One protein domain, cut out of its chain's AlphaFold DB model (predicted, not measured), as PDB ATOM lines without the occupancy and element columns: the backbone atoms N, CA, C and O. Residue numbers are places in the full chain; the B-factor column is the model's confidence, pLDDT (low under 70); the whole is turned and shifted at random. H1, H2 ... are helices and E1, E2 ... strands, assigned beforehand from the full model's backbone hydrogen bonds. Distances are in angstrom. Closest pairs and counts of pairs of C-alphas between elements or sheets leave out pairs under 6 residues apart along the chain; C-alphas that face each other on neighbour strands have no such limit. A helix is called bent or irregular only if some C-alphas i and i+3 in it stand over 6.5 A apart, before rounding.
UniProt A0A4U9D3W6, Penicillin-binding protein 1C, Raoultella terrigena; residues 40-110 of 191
ATOM      1  N   LEU A  40      96.921 -22.183  37.330       79.88
ATOM      2  CA  LEU A  40      97.306 -21.635  38.626       79.88
ATOM      3  C   LEU A  40      97.100 -20.107  38.638       79.88
ATOM      4  O   LEU A  40      97.245 -19.463  37.594       79.88
ATOM      5  N   PRO A  41      96.806 -19.495  39.800       75.81
ATOM      6  CA  PRO A  41      96.763 -18.042  39.924       75.81
ATOM      7  C   PRO A  41      98.050 -17.390  39.398       75.81
ATOM      8  O   PRO A  41      99.151 -17.829  39.728       75.81
ATOM      9  N   GLY A  42      97.909 -16.363  38.555       72.25
ATOM     10  CA  GLY A  42      99.037 -15.658  37.933       72.25
ATOM     11  C   GLY A  42      99.714 -16.392  36.766       72.25
ATOM     12  O   GLY A  42     100.660 -15.861  36.196       72.25
ATOM     13  N   GLN A  43      99.247 -17.588  36.382       77.00
ATOM     14  CA  GLN A  43      99.791 -18.327  35.237       77.00
ATOM     15  C   GLN A  43      99.321 -17.773  33.886       77.00
ATOM     16  O   GLN A  43     100.044 -17.862  32.898       77.00
ATOM     17  N   GLU A  44      98.101 -17.243  33.838       79.75
ATOM     18  CA  GLU A  44      97.458 -16.708  32.639       79.75
ATOM     19  C   GLU A  44      96.657 -15.449  32.967       79.75
ATOM     20  O   GLU A  44      96.365 -15.160  34.128       79.75
ATOM     21  N   GLY A  45      96.278 -14.714  31.919       73.06
ATOM     22  CA  GLY A  45      95.359 -13.585  32.024       73.06
ATOM     23  C   GLY A  45      93.907 -14.055  32.115       73.06
ATOM     24  O   GLY A  45      93.617 -15.250  32.139       73.06
ATOM     25  N   VAL A  46      92.967 -13.107  32.077       72.38
ATOM     26  CA  VAL A  46      91.514 -13.369  32.195       72.38
ATOM     27  C   VAL A  46      91.001 -14.406  31.180       72.38
ATOM     28  O   VAL A  46      90.078 -15.156  31.476       72.38
ATOM     29  N   ARG A  47      91.616 -14.485  29.992       75.44
ATOM     30  CA  ARG A  47      91.227 -15.417  28.916       75.44
ATOM     31  C   ARG A  47      91.752 -16.849  29.113       75.44
ATOM     32  O   ARG A  47      91.349 -17.758  28.390       75.44
ATOM     33  N   GLY A  48      92.639 -17.078  30.081       85.12
ATOM     34  CA  GLY A  48      93.257 -18.384  30.287       85.12
ATOM     35  C   GLY A  48      94.031 -18.849  29.052       85.12
ATOM     36  O   GLY A  48      94.792 -18.086  28.472       85.12
ATOM     37  N   ILE A  49      93.810 -20.100  28.638       89.94
ATOM     38  CA  ILE A  49      94.440 -20.710  27.452       89.94
ATOM     39  C   ILE A  49      93.520 -20.796  26.226       89.94
ATOM     40  O   ILE A  49      93.966 -21.249  25.173       89.94
ATOM     41  N   ARG A  50      92.249 -20.388  26.341       89.50
ATOM     42  CA  ARG A  50      91.277 -20.401  25.237       89.50
ATOM     43  C   ARG A  50      91.100 -18.980  24.722       89.50
ATOM     44  O   ARG A  50      90.462 -18.159  25.373       89.50
ATOM     45  N   PHE A  51      91.689 -18.683  23.569       85.75
ATOM     46  CA  PHE A  51      91.708 -17.335  23.011       85.75
ATOM     47  C   PHE A  51      90.616 -17.177  21.953       85.75
ATOM     48  O   PHE A  51      90.739 -17.783  20.885       85.75
ATOM     49  N   PRO A  52      89.582 -16.351  22.203       87.50
ATOM     50  CA  PRO A  52      88.713 -15.885  21.137       87.50
ATOM     51  C   PRO A  52      89.499 -14.894  20.276       87.50
ATOM     52  O   PRO A  52      90.005 -13.880  20.770       87.50
ATOM     53  N   VAL A  53      89.631 -15.212  18.992       90.31
ATOM     54  CA  VAL A  53      90.212 -14.334  17.973       90.31
ATOM     55  C   VAL A  53      89.207 -14.118  16.859       90.31
ATOM     56  O   VAL A  53      88.449 -15.021  16.517       90.31
ATOM     57  N   TRP A  54      89.235 -12.939  16.253       93.88
ATOM     58  CA  TRP A  54      88.496 -12.670  15.029       93.88
ATOM     59  C   TRP A  54      89.440 -12.816  13.855       93.88
ATOM     60  O   TRP A  54      90.553 -12.290  13.890       93.88
ATOM     61  N   VAL A  55      89.010 -13.550  12.837       94.75
ATOM     62  CA  VAL A  55      89.776 -13.748  11.610       94.75
ATOM     63  C   VAL A  55      88.963 -13.328  10.396       94.75
ATOM     64  O   VAL A  55      87.746 -13.503  10.368       94.75
ATOM     65  N   ASP A  56      89.635 -12.765   9.399       94.94
ATOM     66  CA  ASP A  56      89.037 -12.503   8.094       94.94
ATOM     67  C   ASP A  56      88.991 -13.775   7.224       94.94
ATOM     68  O   ASP A  56      89.388 -14.873   7.628       94.94
ATOM     69  N   LYS A  57      88.513 -13.629   5.983       93.62
ATOM     70  CA  LYS A  57      88.424 -14.732   5.011       93.62
ATOM     71  C   LYS A  57      89.793 -15.285   4.600       93.62
ATOM     72  O   LYS A  57      89.866 -16.405   4.101       93.62
ATOM     73  N   GLN A  58      90.857 -14.506   4.776       92.94
ATOM     74  CA  GLN A  58      92.241 -14.871   4.497       92.94
ATOM     75  C   GLN A  58      92.905 -15.548   5.709       92.94
ATOM     76  O   GLN A  58      94.024 -16.050   5.595       92.94
ATOM     77  N   GLY A  59      92.216 -15.603   6.853       91.12
ATOM     78  CA  GLY A  59      92.721 -16.171   8.097       91.12
ATOM     79  C   GLY A  59      93.654 -15.238   8.869       91.12
ATOM     80  O   GLY A  59      94.319 -15.698   9.799       91.12
ATOM     81  N   LEU A  60      93.728 -13.953   8.503       94.25
ATOM     82  CA  LEU A  60      94.456 -12.947   9.273       94.25
ATOM     83  C   LEU A  60      93.608 -12.518  10.464       94.25
ATOM     84  O   LEU A  60      92.390 -12.382  10.350       94.25
ATOM     85  N   ARG A  61      94.249 -12.264  11.603       93.12
ATOM     86  CA  ARG A  61      93.553 -11.719  12.768       93.12
ATOM     87  C   ARG A  61      93.126 -10.281  12.513       93.12
ATOM     88  O   ARG A  61      93.926  -9.481  12.028       93.12
ATOM     89  N   VAL A  62      91.898  -9.958  12.884       94.12
ATOM     90  CA  VAL A  62      91.270  -8.649  12.687       94.12
ATOM     91  C   VAL A  62      90.559  -8.186  13.958       94.12
ATOM     92  O   VAL A  62      90.373  -8.975  14.886       94.12
ATOM     93  N   ALA A  63      90.171  -6.913  14.030       92.50
ATOM     94  CA  ALA A  63      89.235  -6.460  15.057       92.50
ATOM     95  C   ALA A  63      87.829  -7.055  14.837       92.50
ATOM     96  O   ALA A  63      87.470  -7.488  13.740       92.50
ATOM     97  N   ALA A  64      87.037  -7.106  15.907       91.88
ATOM     98  CA  ALA A  64      85.726  -7.756  15.900       91.88
ATOM     99  C   ALA A  64      84.691  -7.051  15.004       91.88
ATOM    100  O   ALA A  64      83.758  -7.686  14.522       91.88
ATOM    101  N   ASP A  65      84.858  -5.749  14.785       92.62
ATOM    102  CA  ASP A  65      84.008  -4.889  13.964       92.62
ATOM    103  C   ASP A  65      84.431  -4.846  12.484       92.62
ATOM    104  O   ASP A  65      83.758  -4.222  11.661       92.62
ATOM    105  N   CYS A  66      85.511  -5.541  12.113       93.81
ATOM    106  CA  CYS A  66      85.962  -5.604  10.729       93.81
ATOM    107  C   CYS A  66      84.960  -6.386   9.846       93.81
ATOM    108  O   CYS A  66      84.446  -7.435  10.251       93.81
ATOM    109  N   PRO A  67      84.704  -5.948   8.598       93.12
ATOM    110  CA  PRO A  67      83.782  -6.639   7.700       93.12
ATOM    111  C   PRO A  67      84.168  -8.102   7.450       93.12
ATOM    112  O   PRO A  67      85.260  -8.401   6.970       93.12
ATOM    113  N   GLY A  68      83.241  -9.023   7.723       92.38
ATOM    114  CA  GLY A  68      83.469 -10.458   7.533       92.38
ATOM    115  C   GLY A  68      84.365 -11.106   8.592       92.38
ATOM    116  O   GLY A  68      84.803 -12.235   8.376       92.38
ATOM    117  N   ALA A  69      84.622 -10.417   9.708       95.38
ATOM    118  CA  ALA A  69      85.276 -10.992  10.872       95.38
ATOM    119  C   ALA A  69      84.472 -12.183  11.411       95.38
ATOM    120  O   ALA A  69      83.276 -12.085  11.691       95.38
ATOM    121  N   MET A  70      85.148 -13.314  11.570       95.19
ATOM    122  CA  MET A  70      84.589 -14.526  12.151       95.19
ATOM    123  C   MET A  70      85.321 -14.855  13.442       95.19
ATOM    124  O   MET A  70      86.548 -14.963  13.453       95.19
ATOM    125  N   GLU A  71      84.569 -15.044  14.522       93.88
ATOM    126  CA  GLU A  71      85.141 -15.497  15.784       93.88
ATOM    127  C   GLU A  71      85.610 -16.954  15.670       93.88
ATOM    128  O   GLU A  71      84.919 -17.828  15.138       93.88
ATOM    129  N   LYS A  72      86.803 -17.221  16.197       92.31
ATOM    130  CA  LYS A  72      87.407 -18.542  16.291       92.31
ATOM    131  C   LYS A  72      88.075 -18.699  17.649       92.31
ATOM    132  O   LYS A  72      88.836 -17.839  18.079       92.31
ATOM    133  N   ASN A  73      87.855 -19.846  18.282       91.62
ATOM    134  CA  ASN A  73      88.564 -20.212  19.503       91.62
ATOM    135  C   ASN A  73      89.870 -20.940  19.170       91.62
ATOM    136  O   ASN A  73      89.867 -21.981  18.504       91.62
ATOM    137  N   VAL A  74      90.984 -20.392  19.650       93.38
ATOM    138  CA  VAL A  74      92.321 -20.972  19.510       93.38
ATOM    139  C   VAL A  74      92.859 -21.330  20.889       93.38
ATOM    140  O   VAL A  74      93.032 -20.464  21.745       93.38
ATOM    141  N   ASP A  75      93.176 -22.606  21.086       93.81
ATOM    142  CA  ASP A  75      93.833 -23.064  22.308       93.81
ATOM    143  C   ASP A  75      95.338 -22.779  22.215       93.81
ATOM    144  O   ASP A  75      96.018 -23.216  21.277       93.81
ATOM    145  N   VAL A  76      95.887 -22.055  23.183       91.94
ATOM    146  CA  VAL A  76      97.324 -21.764  23.269       91.94
ATOM    147  C   VAL A  76      97.941 -22.502  24.446       91.94
ATOM    148  O   VAL A  76      97.260 -22.941  25.368       91.94
ATOM    149  N   TRP A  77      99.255 -22.674  24.413       91.81
ATOM    150  CA  TRP A  77      99.956 -23.282  25.532       91.81
ATOM    151  C   TRP A  77      99.984 -22.336  26.744       91.81
ATOM    152  O   TRP A  77     100.051 -21.112  26.557       91.81
ATOM    153  N   PRO A  78      99.978 -22.890  27.971       88.38
ATOM    154  CA  PRO A  78     100.227 -22.120  29.179       88.38
ATOM    155  C   PRO A  78     101.524 -21.307  29.096       88.38
ATOM    156  O   PRO A  78     102.552 -21.842  28.676       88.38
ATOM    157  N   LEU A  79     101.514 -20.059  29.561       84.31
ATOM    158  CA  LEU A  79     102.665 -19.153  29.483       84.31
ATOM    159  C   LEU A  79     103.970 -19.688  30.037       84.31
ATOM    160  O   LEU A  79     104.986 -19.457  29.383       84.31
ATOM    161  N   PRO A  80     103.997 -20.414  31.175       82.69
ATOM    162  CA  PRO A  80     105.256 -20.947  31.662       82.69
ATOM    163  C   PRO A  80     105.958 -21.801  30.611       82.69
ATOM    164  O   PRO A  80     107.174 -21.833  30.599       82.69
ATOM    165  N   LEU A  81     105.216 -22.445  29.705       86.38
ATOM    166  CA  LEU A  81     105.781 -23.309  28.678       86.38
ATOM    167  C   LEU A  81     106.318 -22.564  27.456       86.38
ATOM    168  O   LEU A  81     107.151 -23.131  26.755       86.38
ATOM    169  N   GLU A  82     105.893 -21.318  27.210       83.75
ATOM    170  CA  GLU A  82     106.296 -20.495  26.054       83.75
ATOM    171  C   GLU A  82     107.797 -20.579  25.709       83.75
ATOM    172  O   GLU A  82     108.114 -20.808  24.534       83.75
ATOM    173  N   PRO A  83     108.737 -20.451  26.674       80.62
ATOM    174  CA  PRO A  83     110.170 -20.452  26.372       80.62
ATOM    175  C   PRO A  83     110.678 -21.789  25.827       80.62
ATOM    176  O   PRO A  83     111.648 -21.815  25.069       80.62
ATOM    177  N   TRP A  84     110.021 -22.892  26.189       85.38
ATOM    178  CA  TRP A  84     110.430 -24.254  25.835       85.38
ATOM    179  C   TRP A  84     109.688 -24.809  24.615       85.38
ATOM    180  O   TRP A  84     109.981 -25.919  24.171       85.38
ATOM    181  N   LEU A  85     108.737 -24.057  24.054       89.56
ATOM    182  CA  LEU A  85     107.990 -24.482  22.875       89.56
ATOM    183  C   LEU A  85     108.758 -24.212  21.574       89.56
ATOM    184  O   LEU A  85     109.400 -23.158  21.436       89.56
ATOM    185  N   PRO A  86     108.610 -25.104  20.572       92.81
ATOM    186  CA  PRO A  86     108.967 -24.811  19.189       92.81
ATOM    187  C   PRO A  86     108.341 -23.497  18.712       92.81
ATOM    188  O   PRO A  86     107.220 -23.160  19.094       92.81
ATOM    189  N   ALA A  87     109.037 -22.760  17.844       87.75
ATOM    190  CA  ALA A  87     108.612 -21.420  17.426       87.75
ATOM    191  C   ALA A  87     107.187 -21.374  16.835       87.75
ATOM    192  O   ALA A  87     106.465 -20.412  17.072       87.75
ATOM    193  N   ASN A  88     106.771 -22.423  16.118       91.12
ATOM    194  CA  ASN A  88     105.434 -22.560  15.532       91.12
ATOM    195  C   ASN A  88     104.332 -22.900  16.554       91.12
ATOM    196  O   ASN A  88     103.153 -22.729  16.256       91.12
ATOM    197  N   GLU A  89     104.699 -23.390  17.739       93.56
ATOM    198  CA  GLU A  89     103.768 -23.687  18.831       93.56
ATOM    199  C   GLU A  89     103.619 -22.524  19.812       93.56
ATOM    200  O   GLU A  89     102.640 -22.481  20.546       93.56
ATOM    201  N   ARG A  90     104.535 -21.553  19.821       89.12
ATOM    202  CA  ARG A  90     104.402 -20.360  20.669       89.12
ATOM    203  C   ARG A  90     103.114 -19.597  20.350       89.12
ATOM    204  O   ARG A  90     102.674 -19.549  19.200       89.12
ATOM    205  N   ARG A  91     102.535 -18.943  21.354       88.12
ATOM    206  CA  ARG A  91     101.265 -18.203  21.316       88.12
ATOM    207  C   ARG A  91     101.183 -17.264  20.125       88.12
ATOM    208  O   ARG A  91     100.215 -17.334  19.377       88.12
ATOM    209  N   ARG A  92     102.223 -16.462  19.877       85.06
ATOM    210  CA  ARG A  92     102.265 -15.546  18.722       85.06
ATOM    211  C   ARG A  92     102.057 -16.271  17.387       85.06
ATOM    212  O   ARG A  92     101.338 -15.768  16.531       85.06
ATOM    213  N   ALA A  93     102.666 -17.442  17.211       89.00
ATOM    214  CA  ALA A  93     102.507 -18.244  16.001       89.00
ATOM    215  C   ALA A  93     101.146 -18.956  15.957       89.00
ATOM    216  O   ALA A  93     100.512 -18.979  14.906       89.00
ATOM    217  N   ARG A  94     100.668 -19.478  17.097       91.56
ATOM    218  CA  ARG A  94      99.349 -20.127  17.230       91.56
ATOM    219  C   ARG A  94      98.189 -19.193  16.895       91.56
ATOM    220  O   ARG A  94      97.253 -19.627  16.232       91.56
ATOM    221  N   LEU A  95      98.252 -17.942  17.351       89.50
ATOM    222  CA  LEU A  95      97.239 -16.922  17.063       89.50
ATOM    223  C   LEU A  95      97.283 -16.482  15.591       89.50
ATOM    224  O   LEU A  95      96.257 -16.132  15.021       89.50
ATOM    225  N   GLY A  96      98.453 -16.545  14.954       89.56
ATOM    226  CA  GLY A  96      98.630 -16.146  13.562       89.56
ATOM    227  C   GLY A  96      98.849 -14.637  13.379       89.56
ATOM    228  O   GLY A  96      98.804 -13.854  14.338       89.56
ATOM    229  N   PRO A  97      99.149 -14.210  12.142       91.06
ATOM    230  CA  PRO A  97      99.444 -12.816  11.826       91.06
ATOM    231  C   PRO A  97      98.205 -11.919  11.953       91.06
ATOM    232  O   PRO A  97      97.084 -12.349  11.693       91.06
ATOM    233  N   ALA A  98      98.425 -10.661  12.331       91.06
ATOM    234  CA  ALA A  98      97.404  -9.617  12.314       91.06
ATOM    235  C   ALA A  98      97.312  -8.960  10.929       91.06
ATOM    236  O   ALA A  98      98.329  -8.781  10.256       91.06
ATOM    237  N   SER A  99      96.103  -8.578  10.523       92.94
ATOM    238  CA  SER A  99      95.866  -7.770   9.329       92.94
ATOM    239  C   SER A  99      96.428  -6.363   9.516       92.94
ATOM    240  O   SER A  99      96.192  -5.725  10.537       92.94
ATOM    241  N   ALA A 100      97.135  -5.851   8.509       91.62
ATOM    242  CA  ALA A 100      97.586  -4.459   8.496       91.62
ATOM    243  C   ALA A 100      96.451  -3.470   8.166       91.62
ATOM    244  O   ALA A 100      96.572  -2.283   8.445       91.62
ATOM    245  N   GLN A 101      95.365  -3.950   7.549       91.88
ATOM    246  CA  GLN A 101      94.251  -3.115   7.084       91.88
ATOM    247  C   GLN A 101      93.215  -2.882   8.185       91.88
ATOM    248  O   GLN A 101      92.640  -1.804   8.270       91.88
ATOM    249  N   CYS A 102      92.980  -3.896   9.018       92.50
ATOM    250  CA  CYS A 102      92.026  -3.843  10.122       92.50
ATOM    251  C   CYS A 102      92.600  -4.629  11.317       92.50
ATOM    252  O   CYS A 102      92.163  -5.752  11.576       92.50
ATOM    253  N   PRO A 103      93.663  -4.117  11.969       90.06
ATOM    254  CA  PRO A 103      94.376  -4.851  13.010       90.06
ATOM    255  C   PRO A 103      93.495  -5.079  14.246       90.06
ATOM    256  O   PRO A 103      92.676  -4.222  14.582       90.06
ATOM    257  N   PRO A 104      93.674  -6.202  14.964       87.56
ATOM    258  CA  PRO A 104      93.053  -6.390  16.265       87.56
ATOM    259  C   PRO A 104      93.600  -5.361  17.274       87.56
ATOM    260  O   PRO A 104      94.708  -4.843  17.094       87.56
ATOM    261  N   PRO A 105      92.867  -5.071  18.364       78.81
ATOM    262  CA  PRO A 105      93.358  -4.190  19.420       78.81
ATOM    263  C   PRO A 105      94.651  -4.748  20.043       78.81
ATOM    264  O   PRO A 105      94.650  -5.884  20.510       78.81
ATOM    265  N   GLN A 106      95.729  -3.952  20.106       63.62
ATOM    266  CA  GLN A 106      97.059  -4.385  20.591       63.62
ATOM    267  C   GLN A 106      97.016  -5.074  21.970       63.62
ATOM    268  O   GLN A 106      97.575  -6.152  22.150       63.62
ATOM    269  N   ALA A 107      96.253  -4.528  22.921       56.50
ATOM    270  CA  ALA A 107      96.147  -5.079  24.275       56.50
ATOM    271  C   ALA A 107      95.404  -6.431  24.368       56.50
ATOM    272  O   ALA A 107      95.452  -7.084  25.409       56.50
ATOM    273  N   ALA A 108      94.689  -6.862  23.322       55.97
ATOM    274  CA  ALA A 108      93.838  -8.052  23.389       55.97
ATOM    275  C   ALA A 108      94.613  -9.377  23.275       55.97
ATOM    276  O   ALA A 108      94.091 -10.415  23.690       55.97
ATOM    277  N   ASP A 109      95.839  -9.342  22.742       60.84
ATOM    278  CA  ASP A 109      96.608 -10.542  22.384       60.84
ATOM    279  C   ASP A 109      97.900 -10.726  23.188       60.84
ATOM    280  O   ASP A 109      98.512 -11.800  23.143       60.84
ATOM    281  N   ALA A 110      98.331  -9.696  23.921       65.12
ATOM    282  CA  ALA A 110      99.532  -9.768  24.733       65.12
ATOM    283  C   ALA A 110      99.300 -10.719  25.915       65.12
ATOM    284  O   ALA A 110      98.451 -10.509  26.781       65.12
TER     285      ALA A 110
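AT A GLANCE: This is residues 40 to 110 of the 191 residues of the protein "Penicillin-binding protein 1C" of Raoultella terrigena (UniProt A0A4U9D3W6). With little regular structure, this is mostly loop around a two-stranded hairpin, E1 and E2, with short H2 beside it, H1 towards one end and an unnamed tail, residues 96 to 110, folding back. The 71 printed residues run E1, E2, H1, H2: mixed class, 23 residues in named elements, antiparallel sheet. The whole is compact, radius of gyration of the C-alphas 12.6 A, and only just elongated, spanning 36 by 24 by 18 A.

HOW THE PARTS SIT: E1, residues 50 to 55, and E2, residues 70 to 75, form an antiparallel hairpin at 148 degrees; N 53 and O 72 are within hydrogen-bond range, 2.9 A. H1, residues 79 to 84, is irregular, C-alphas 80 and 83 being 7.2 A apart; 0 of 2 O i to N i+4 and 2 of 3 O i to N i+3 pairs are within range. H1 is apart from E1. In H2, residues 91 to 95, every O i to N i+4 pair is within range. H1 and H2 are close but not clearly touching: their closest C-alphas, Glu 82 and Arg 91, are 7.3 A apart.

IN THESE COORDINATES: E1, 15.2 A, begins at C-alpha 50 (91.277, -20.401, 25.237); E2 measures 16.2 A, H1 10.0 A. H2, 6.0 A, ends at C-alpha 95 (97.239, -16.922, 17.063).

THE WHOLE: The printed part has no cut; the E1 to E2 link is long. Residues 106 to 110 have pLDDT under 70.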